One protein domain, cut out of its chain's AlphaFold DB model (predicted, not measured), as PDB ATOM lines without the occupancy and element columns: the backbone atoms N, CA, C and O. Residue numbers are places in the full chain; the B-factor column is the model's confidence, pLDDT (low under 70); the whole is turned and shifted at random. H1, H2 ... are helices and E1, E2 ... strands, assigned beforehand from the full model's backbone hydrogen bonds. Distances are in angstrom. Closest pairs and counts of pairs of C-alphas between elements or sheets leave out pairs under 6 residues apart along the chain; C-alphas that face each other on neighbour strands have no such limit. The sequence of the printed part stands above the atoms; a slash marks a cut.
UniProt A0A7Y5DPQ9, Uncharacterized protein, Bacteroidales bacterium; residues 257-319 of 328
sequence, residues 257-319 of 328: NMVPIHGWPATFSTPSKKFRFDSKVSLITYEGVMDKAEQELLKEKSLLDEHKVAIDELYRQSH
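Overview. This is residues 257 to 319 of the 328 residues of an uncharacterized protein of Bacteroidales bacterium (UniProt A0A7Y5DPQ9). A small antiparallel sheet of three strands has the longer helix, H2, packed over one face along E1 and E3, and H1 folds back beside H2 as the other half of a helical hairpin. A long loop, residues 261 to 274, joins E1 to E2. The printed part has 63 residues, with three named strands and then two named helices in the order E1 E2 E3 H1 H2; the sheet runs E1 E3 E2, and the class is mixed, helices and strands. It is compact and rounded, with a radius of gyration of the C-alphas of 10.2 A and spans of 25 by 21 by 20 A.

Arrangement. Begin at E3, residues 283 to 287, the inner strand. On one edge find E1, residues 257 to 260, antiparallel to it at 171 degrees, with N 257 and O 286 2.9 A apart, within hydrogen-bond range. On the other edge is E2, residues 275 to 278, which forms a hairpin with E3; N 278 and O 283 are 2.8 A apart, within hydrogen-bond range. H2, residues 305 to 317, is on the sheet at a height of 9.0 A, in two layers, a helix on one face of a sheet. It lies over E1 and E3 and runs along the strands, at 26 degrees to E1 on the local plane; the closest C-alphas of E1 and H2 are those of Asn 257 and Gln 317, 5.5 A apart. H1, residues 292 to 300, is not on the sheet but touches H2 in a helical hairpin, at a shallow tilt of 17 degrees, opposite ways; their closest C-alphas are those of Lys 299 and Lys 308, 5.3 A apart. In H1 and H2 every O i to N i+4 pair is within hydrogen-bond range.

Along the chain. Find C-alpha 257 at (44.673, -3.998, 88.338), where E1 begins its 10.4 A. E2 spans 10.3 A, E3 13.2 A and H1 12.3 A. H2 runs 18.4 A from C-alpha 305 to C-alpha 317 at (49.945, -3.840, 90.024).

Size, cuts and confidence. The C-alphas farthest apart, those of Lys 280 and Ala 293, are 28.4 A apart. The printed part has no cut; the link from E1 to E2 is long and the others are tight. Look for pLDDT under 70 at residues 266 to 267 and 269 to 271; the mean of the printed part is 81.5.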
ATOM      1  N   ASN A 257      44.136  -5.054  87.480       73.56
ATOM      2  CA  ASN A 257      44.673  -3.998  88.338       73.56
ATOM      3  C   ASN A 257      43.636  -2.923  88.565       73.56
ATOM      4  O   ASN A 257      42.826  -2.651  87.677       73.56
ATOM      5  N   MET A 258      43.671  -2.308  89.744       75.44
ATOM      6  CA  MET A 258      42.750  -1.235  90.076       75.44
ATOM      7  C   MET A 258      43.408  -0.163  90.928       75.44
ATOM      8  O   MET A 258      44.058  -0.450  91.931       75.44
ATOM      9  N   VAL A 259      43.161   1.092  90.579       78.56
ATOM     10  CA  VAL A 259      43.633   2.224  91.373       78.56
ATOM     11  C   VAL A 259      42.475   3.194  91.589       78.56
ATOM     12  O   VAL A 259      41.821   3.586  90.618       78.56
ATOM     13  N   PRO A 260      42.152   3.553  92.845       78.00
ATOM     14  CA  PRO A 260      41.175   4.596  93.111       78.00
ATOM     15  C   PRO A 260      41.730   5.942  92.643       78.00
ATOM     16  O   PRO A 260      42.887   6.272  92.907       78.00
ATOM     17  N   ILE A 261      40.904   6.719  91.953       80.69
ATOM     18  CA  ILE A 261      41.262   8.044  91.469       80.69
ATOM     19  C   ILE A 261      40.035   8.937  91.321       80.69
ATOM     20  O   ILE A 261      39.023   8.556  90.728       80.69
ATOM     21  N   HIS A 262      40.132  10.154  91.844       78.25
ATOM     22  CA  HIS A 262      39.085  11.154  91.698       78.25
ATOM     23  C   HIS A 262      39.264  11.929  90.390       78.25
ATOM     24  O   HIS A 262      40.373  12.293  90.017       78.25
ATOM     25  N   GLY A 263      38.157  12.196  89.693       70.81
ATOM     26  CA  GLY A 263      38.156  13.137  88.569       70.81
ATOM     27  C   GLY A 263      38.909  12.670  87.320       70.81
ATOM     28  O   GLY A 263      39.718  13.421  86.780       70.81
ATOM     29  N   TRP A 264      38.620  11.466  86.811       79.88
ATOM     30  CA  TRP A 264      39.123  11.060  85.494       79.88
ATOM     31  C   TRP A 264      38.414  11.838  84.367       79.88
ATOM     32  O   TRP A 264      37.192  12.022  84.438       79.88
ATOM     33  N   PRO A 265      39.112  12.278  83.304       73.38
ATOM     34  CA  PRO A 265      38.493  13.095  82.268       73.38
ATOM     35  C   PRO A 265      37.455  12.283  81.483       73.38
ATOM     36  O   PRO A 265      37.782  11.260  80.883       73.38
ATOM     37  N   ALA A 266      36.210  12.765  81.415       67.69
ATOM     38  CA  ALA A 266      35.145  12.120  80.631       67.69
ATOM     39  C   ALA A 266      35.465  12.052  79.123       67.69
ATOM     40  O   ALA A 266      34.925  11.219  78.402       67.69
ATOM     41  N   THR A 267      36.357  12.927  78.652       66.44
ATOM     42  CA  THR A 267      36.844  12.998  77.269       66.44
ATOM     43  C   THR A 267      38.082  12.134  77.012       66.44
ATOM     44  O   THR A 267      38.592  12.124  75.890       66.44
ATOM     45  N   PHE A 268      38.587  11.409  78.017       72.62
ATOM     46  CA  PHE A 268      39.757  10.553  77.855       72.62
ATOM     47  C   PHE A 268      39.419   9.367  76.943       72.62
ATOM     48  O   PHE A 268      38.748   8.416  77.345       72.62
ATOM     49  N   SER A 269      39.894   9.414  75.696       68.88
ATOM     50  CA  SER A 269      39.788   8.284  74.772       68.88
ATOM     51  C   SER A 269      40.764   7.192  75.203       68.88
ATOM     52  O   SER A 269      41.985   7.328  75.045       68.88
ATOM     53  N   THR A 270      40.235   6.106  75.771       69.56
ATOM     54  CA  THR A 270      41.075   5.010  76.252       69.56
ATOM     55  C   THR A 270      41.819   4.389  75.064       69.56
ATOM     56  O   THR A 270      41.194   3.944  74.100       69.56
ATOM     57  N   PRO A 271      43.165   4.390  75.069       68.00
ATOM     58  CA  PRO A 271      43.940   3.812  73.973       68.00
ATOM     59  C   PRO A 271      43.836   2.280  73.935       68.00
ATOM     60  O   PRO A 271      44.148   1.670  72.917       68.00
ATOM     61  N   SER A 272      43.369   1.661  75.024       75.44
ATOM     62  CA  SER A 272      43.237   0.217  75.168       75.44
ATOM     63  C   SER A 272      41.850  -0.161  75.683       75.44
ATOM     64  O   SER A 272      41.339   0.447  76.623       75.44
ATOM     65  N   LYS A 273      41.263  -1.225  75.113       79.56
ATOM     66  CA  LYS A 273      40.010  -1.838  75.603       79.56
ATOM     67  C   LYS A 273      40.160  -2.461  76.999       79.56
ATOM     68  O   LYS A 273      39.151  -2.737  77.651       79.56
ATOM     69  N   LYS A 274      41.409  -2.681  77.428       82.50
ATOM     70  CA  LYS A 274      41.782  -3.197  78.747       82.50
ATOM     71  C   LYS A 274      41.654  -2.136  79.840       82.50
ATOM     72  O   LYS A 274      41.449  -2.494  80.991       82.50
ATOM     73  N   PHE A 275      41.765  -0.849  79.495       85.12
ATOM     74  CA  PHE A 275      41.670   0.254  80.448       85.12
ATOM     75  C   PHE A 275      40.226   0.748  80.556       85.12
ATOM     76  O   PHE A 275      39.603   1.079  79.541       85.12
ATOM     77  N   ARG A 276      39.691   0.846  81.776       85.19
ATOM     78  CA  ARG A 276      38.352   1.397  82.031       85.19
ATOM     79  C   ARG A 276      38.376   2.330  83.234       85.19
ATOM     80  O   ARG A 276      39.117   2.101  84.177       85.19
ATOM     81  N   PHE A 277      37.535   3.358  83.207       83.25
ATOM     82  CA  PHE A 277      37.248   4.189  84.372       83.25
ATOM     83  C   PHE A 277      35.785   4.008  84.770       83.25
ATOM     84  O   PHE A 277      34.894   4.206  83.943       83.25
ATOM     85  N   ASP A 278      35.545   3.650  86.027       79.81
ATOM     86  CA  ASP A 278      34.215   3.657  86.626       79.81
ATOM     87  C   ASP A 278      34.044   4.930  87.462       79.81
ATOM     88  O   ASP A 278      34.590   5.077  88.561       79.81
ATOM     89  N   SER A 279      33.262   5.866  86.923       79.06
ATOM     90  CA  SER A 279      33.003   7.163  87.546       79.06
ATOM     91  C   SER A 279      32.165   7.074  88.817       79.06
ATOM     92  O   SER A 279      32.274   7.959  89.665       79.06
ATOM     93  N   LYS A 280      31.358   6.019  88.992       76.38
ATOM     94  CA  LYS A 280      30.513   5.860  90.187       76.38
ATOM     95  C   LYS A 280      31.344   5.534  91.416       76.38
ATOM     96  O   LYS A 280      31.007   5.970  92.511       76.38
ATOM     97  N   VAL A 281      32.420   4.776  91.224       73.38
ATOM     98  CA  VAL A 281      33.317   4.349  92.304       73.38
ATOM     99  C   VAL A 281      34.670   5.053  92.277       73.38
ATOM    100  O   VAL A 281      35.507   4.761  93.123       73.38
ATOM    101  N   SER A 282      34.870   6.006  91.354       83.00
ATOM    102  CA  SER A 282      36.126   6.755  91.201       83.00
ATOM    103  C   SER A 282      37.328   5.812  91.100       83.00
ATOM    104  O   SER A 282      38.245   5.861  91.917       83.00
ATOM    105  N   LEU A 283      37.293   4.890  90.134       82.12
ATOM    106  CA  LEU A 283      38.277   3.812  90.031       82.12
ATOM    107  C   LEU A 283      38.672   3.563  88.578       82.12
ATOM    108  O   LEU A 283      37.812   3.401  87.713       82.12
ATOM    109  N   ILE A 284      39.975   3.498  88.318       85.44
ATOM    110  CA  ILE A 284      40.516   3.020  87.045       85.44
ATOM    111  C   ILE A 284      40.879   1.544  87.168       85.44
ATOM    112  O   ILE A 284      41.437   1.119  88.180       85.44
ATOM    113  N   THR A 285      40.555   0.759  86.144       81.94
ATOM    114  CA  THR A 285      40.914  -0.652  86.033       81.94
ATOM    115  C   THR A 285      41.719  -0.917  84.776       81.94
ATOM    116  O   THR A 285      41.538  -0.258  83.750       81.94
ATOM    117  N   TYR A 286      42.588  -1.918  84.858       83.56
ATOM    118  CA  TYR A 286      43.338  -2.425  83.721       83.56
ATOM    119  C   TYR A 286      43.270  -3.951  83.675       83.56
ATOM    120  O   TYR A 286      43.630  -4.611  84.647       83.56
ATOM    121  N   GLU A 287      42.798  -4.509  82.561       76.88
ATOM    122  CA  GLU A 287      42.673  -5.953  82.344       76.88
ATOM    123  C   GLU A 287      43.897  -6.490  81.569       76.88
ATOM    124  O   GLU A 287      43.939  -6.421  80.343       76.88
ATOM    125  N   GLY A 288      44.897  -7.030  82.274       73.69
ATOM    126  CA  GLY A 288      46.071  -7.693  81.686       73.69
ATOM    127  C   GLY A 288      47.406  -7.096  82.120       73.69
ATOM    128  O   GLY A 288      47.444  -6.133  82.878       73.69
ATOM    129  N   VAL A 289      48.515  -7.661  81.635       75.56
ATOM    130  CA  VAL A 289      49.840  -7.055  81.858       75.56
ATOM    131  C   VAL A 289      49.917  -5.780  81.033       75.56
ATOM    132  O   VAL A 289      49.660  -5.813  79.826       75.56
ATOM    133  N   MET A 290      50.177  -4.656  81.698       84.56
ATOM    134  CA  MET A 290      50.407  -3.385  81.027       84.56
ATOM    135  C   MET A 290      51.863  -3.372  80.604       84.56
ATOM    136  O   MET A 290      52.739  -3.394  81.462       84.56
ATOM    137  N   ASP A 291      52.137  -3.345  79.305       85.81
ATOM    138  CA  ASP A 291      53.517  -3.170  78.868       85.81
ATOM    139  C   ASP A 291      53.969  -1.709  79.053       85.81
ATOM    140  O   ASP A 291      53.173  -0.786  79.264       85.81
ATOM    141  N   LYS A 292      55.285  -1.483  79.002       87.88
ATOM    142  CA  LYS A 292      55.855  -0.149  79.214       87.88
ATOM    143  C   LYS A 292      55.400   0.857  78.147       87.88
ATOM    144  O   LYS A 292      55.299   2.042  78.443       87.88
ATOM    145  N   ALA A 293      55.111   0.418  76.923       88.88
ATOM    146  CA  ALA A 293      54.621   1.304  75.871       88.88
ATOM    147  C   ALA A 293      53.155   1.708  76.116       88.88
ATOM    148  O   ALA A 293      52.813   2.880  75.966       88.88
ATOM    149  N   GLU A 294      52.304   0.776  76.554       89.44
ATOM    150  CA  GLU A 294      50.925   1.028  76.981       89.44
ATOM    151  C   GLU A 294      50.887   1.989  78.186       89.44
ATOM    152  O   GLU A 294      50.075   2.918  78.199       89.44
ATOM    153  N   GLN A 295      51.783   1.811  79.164       92.31
ATOM    154  CA  GLN A 295      51.924   2.701  80.323       92.31
ATOM    155  C   GLN A 295      52.261   4.134  79.903       92.31
ATOM    156  O   GLN A 295      51.572   5.075  80.305       92.31
ATOM    157  N   GLU A 296      53.307   4.313  79.096       91.56
ATOM    158  CA  GLU A 296      53.732   5.641  78.651       91.56
ATOM    159  C   GLU A 296      52.658   6.302  77.774       91.56
ATOM    160  O   GLU A 296      52.336   7.471  77.980       91.56
ATOM    161  N   LEU A 297      51.976   5.539  76.910       89.81
ATOM    162  CA  LEU A 297      50.846   6.040  76.120       89.81
ATOM    163  C   LEU A 297      49.677   6.527  76.995       89.81
ATOM    164  O   LEU A 297      49.044   7.543  76.691       89.81
ATOM    165  N   LEU A 298      49.358   5.811  78.079       88.94
ATOM    166  CA  LEU A 298      48.335   6.245  79.036       88.94
ATOM    167  C   LEU A 298      48.761   7.530  79.763       88.94
ATOM    168  O   LEU A 298      47.928   8.421  79.946       88.94
ATOM    169  N   LYS A 299      50.042   7.655  80.136       90.12
ATOM    170  CA  LYS A 299      50.587   8.854  80.796       90.12
ATOM    171  C   LYS A 299      50.616  10.072  79.883       90.12
ATOM    172  O   LYS A 299      50.303  11.164  80.344       90.12
ATOM    173  N   GLU A 300      50.965   9.906  78.610       88.50
ATOM    174  CA  GLU A 300      50.995  10.999  77.629       88.50
ATOM    175  C   GLU A 300      49.615  11.630  77.432       88.50
ATOM    176  O   GLU A 300      49.489  12.847  77.303       88.50
ATOM    177  N   LYS A 301      48.558  10.811  77.453       82.81
ATOM    178  CA  LYS A 301      47.173  11.290  77.354       82.81
ATOM    179  C   LYS A 301      46.645  11.906  78.651       82.81
ATOM    180  O   LYS A 301      45.562  12.494  78.655       82.81
ATOM    181  N   SER A 302      47.360  11.725  79.754       83.62
ATOM    182  CA  SER A 302      46.951  12.171  81.076       83.62
ATOM    183  C   SER A 302      47.351  13.627  81.322       83.62
ATOM    184  O   SER A 302      48.523  13.989  81.224       83.62
ATOM    185  N   LEU A 303      46.381  14.466  81.697       80.06
ATOM    186  CA  LEU A 303      46.597  15.905  81.892       80.06
ATOM    187  C   LEU A 303      47.088  16.266  83.300       80.06
ATOM    188  O   LEU A 303      47.738  17.295  83.465       80.06
ATOM    189  N   LEU A 304      46.776  15.444  84.307       86.81
ATOM    190  CA  LEU A 304      47.112  15.703  85.710       86.81
ATOM    191  C   LEU A 304      48.208  14.748  86.197       86.81
ATOM    192  O   LEU A 304      48.281  13.594  85.771       86.81
ATOM    193  N   ASP A 305      49.055  15.214  87.117       89.50
ATOM    194  CA  ASP A 305      50.139  14.390  87.670       89.50
ATOM    195  C   ASP A 305      49.611  13.271  88.581       89.50
ATOM    196  O   ASP A 305      50.145  12.165  88.564       89.50
ATOM    197  N   GLU A 306      48.502  13.496  89.294       87.44
ATOM    198  CA  GLU A 306      47.815  12.451  90.073       87.44
ATOM    199  C   GLU A 306      47.363  11.263  89.208       87.44
ATOM    200  O   GLU A 306      47.455  10.108  89.624       87.44
ATOM    201  N   HIS A 307      46.938  11.523  87.970       90.06
ATOM    202  CA  HIS A 307      46.543  10.491  87.012       90.06
ATOM    203  C   HIS A 307      47.751   9.686  86.532       90.06
ATOM    204  O   HIS A 307      47.656   8.467  86.407       90.06
ATOM    205  N   LYS A 308      48.912  10.328  86.343       90.56
ATOM    206  CA  LYS A 308      50.163   9.630  86.000       90.56
ATOM    207  C   LYS A 308      50.626   8.718  87.134       90.56
ATOM    208  O   LYS A 308      50.961   7.569  86.866       90.56
ATOM    209  N   VAL A 309      50.555   9.183  88.385       91.00
ATOM    210  CA  VAL A 309      50.852   8.361  89.573       91.00
ATOM    211  C   VAL A 309      49.917   7.151  89.649       91.00
ATOM    212  O   VAL A 309      50.360   6.039  89.926       91.00
ATOM    213  N   ALA A 310      48.629   7.337  89.358       88.12
ATOM    214  CA  ALA A 310      47.681   6.229  89.338       88.12
ATOM    215  C   ALA A 310      47.953   5.227  88.201       88.12
ATOM    216  O   ALA A 310      47.766   4.027  88.389       88.12
ATOM    217  N   ILE A 311      48.423   5.695  87.039       90.38
ATOM    218  CA  ILE A 311      48.864   4.829  85.934       90.38
ATOM    219  C   ILE A 311      50.135   4.059  86.313       90.38
ATOM    220  O   ILE A 311      50.223   2.871  86.018       90.38
ATOM    221  N   ASP A 312      51.094   4.693  86.993       89.75
ATOM    222  CA  ASP A 312      52.282   4.011  87.522       89.75
ATOM    223  C   ASP A 312      51.915   2.903  88.502       89.75
ATOM    224  O   ASP A 312      52.441   1.792  88.419       89.75
ATOM    225  N   GLU A 313      50.962   3.174  89.390       85.50
ATOM    226  CA  GLU A 313      50.469   2.173  90.326       85.50
ATOM    227  C   GLU A 313      49.680   1.060  89.612       85.50
ATOM    228  O   GLU A 313      49.859  -0.110  89.941       85.50
ATOM    229  N   LEU A 314      48.874   1.374  88.587       85.38
ATOM    230  CA  LEU A 314      48.220   0.360  87.748       85.38
ATOM    231  C   LEU A 314      49.243  -0.528  87.038       85.38
ATOM    232  O   LEU A 314      49.071  -1.746  87.015       85.38
ATOM    233  N   TYR A 315      50.290   0.067  86.464       85.88
ATOM    234  CA  TYR A 315      51.370  -0.655  85.800       85.88
ATOM    235  C   TYR A 315      52.085  -1.584  86.780       85.88
ATOM    236  O   TYR A 315      52.249  -2.772  86.498       85.88
ATOM    237  N   ARG A 316      52.444  -1.073  87.963       82.25
ATOM    238  CA  ARG A 316      53.075  -1.863  89.024       82.25
ATOM    239  C   ARG A 316      52.191  -3.036  89.439       82.25
ATOM    240  O   ARG A 316      52.670  -4.160  89.494       82.25
ATOM    241  N   GLN A 317      50.901  -2.790  89.675       77.81
ATOM    242  CA  GLN A 317      49.945  -3.840  90.024       77.81
ATOM    243  C   GLN A 317      49.743  -4.857  88.889       77.81
ATOM    244  O   GLN A 317      49.441  -6.013  89.187       77.81
ATOM    245  N   SER A 318      49.933  -4.448  87.621       75.19
ATOM    246  CA  SER A 318      49.750  -5.282  86.412       75.19
ATOM    247  C   SER A 318      50.764  -6.385  86.200       75.19
ATOM    248  O   SER A 318      50.608  -7.198  85.289       75.19
ATOM    249  N   HIS A 319      51.748  -6.450  87.078       72.44
ATOM    250  CA  HIS A 319      52.705  -7.529  87.134       72.44
ATOM    251  C   HIS A 319      52.458  -8.304  88.426       72.44
ATOM    252  O   HIS A 319      52.079  -7.721  89.446       72.44
TER     253      HIS A 319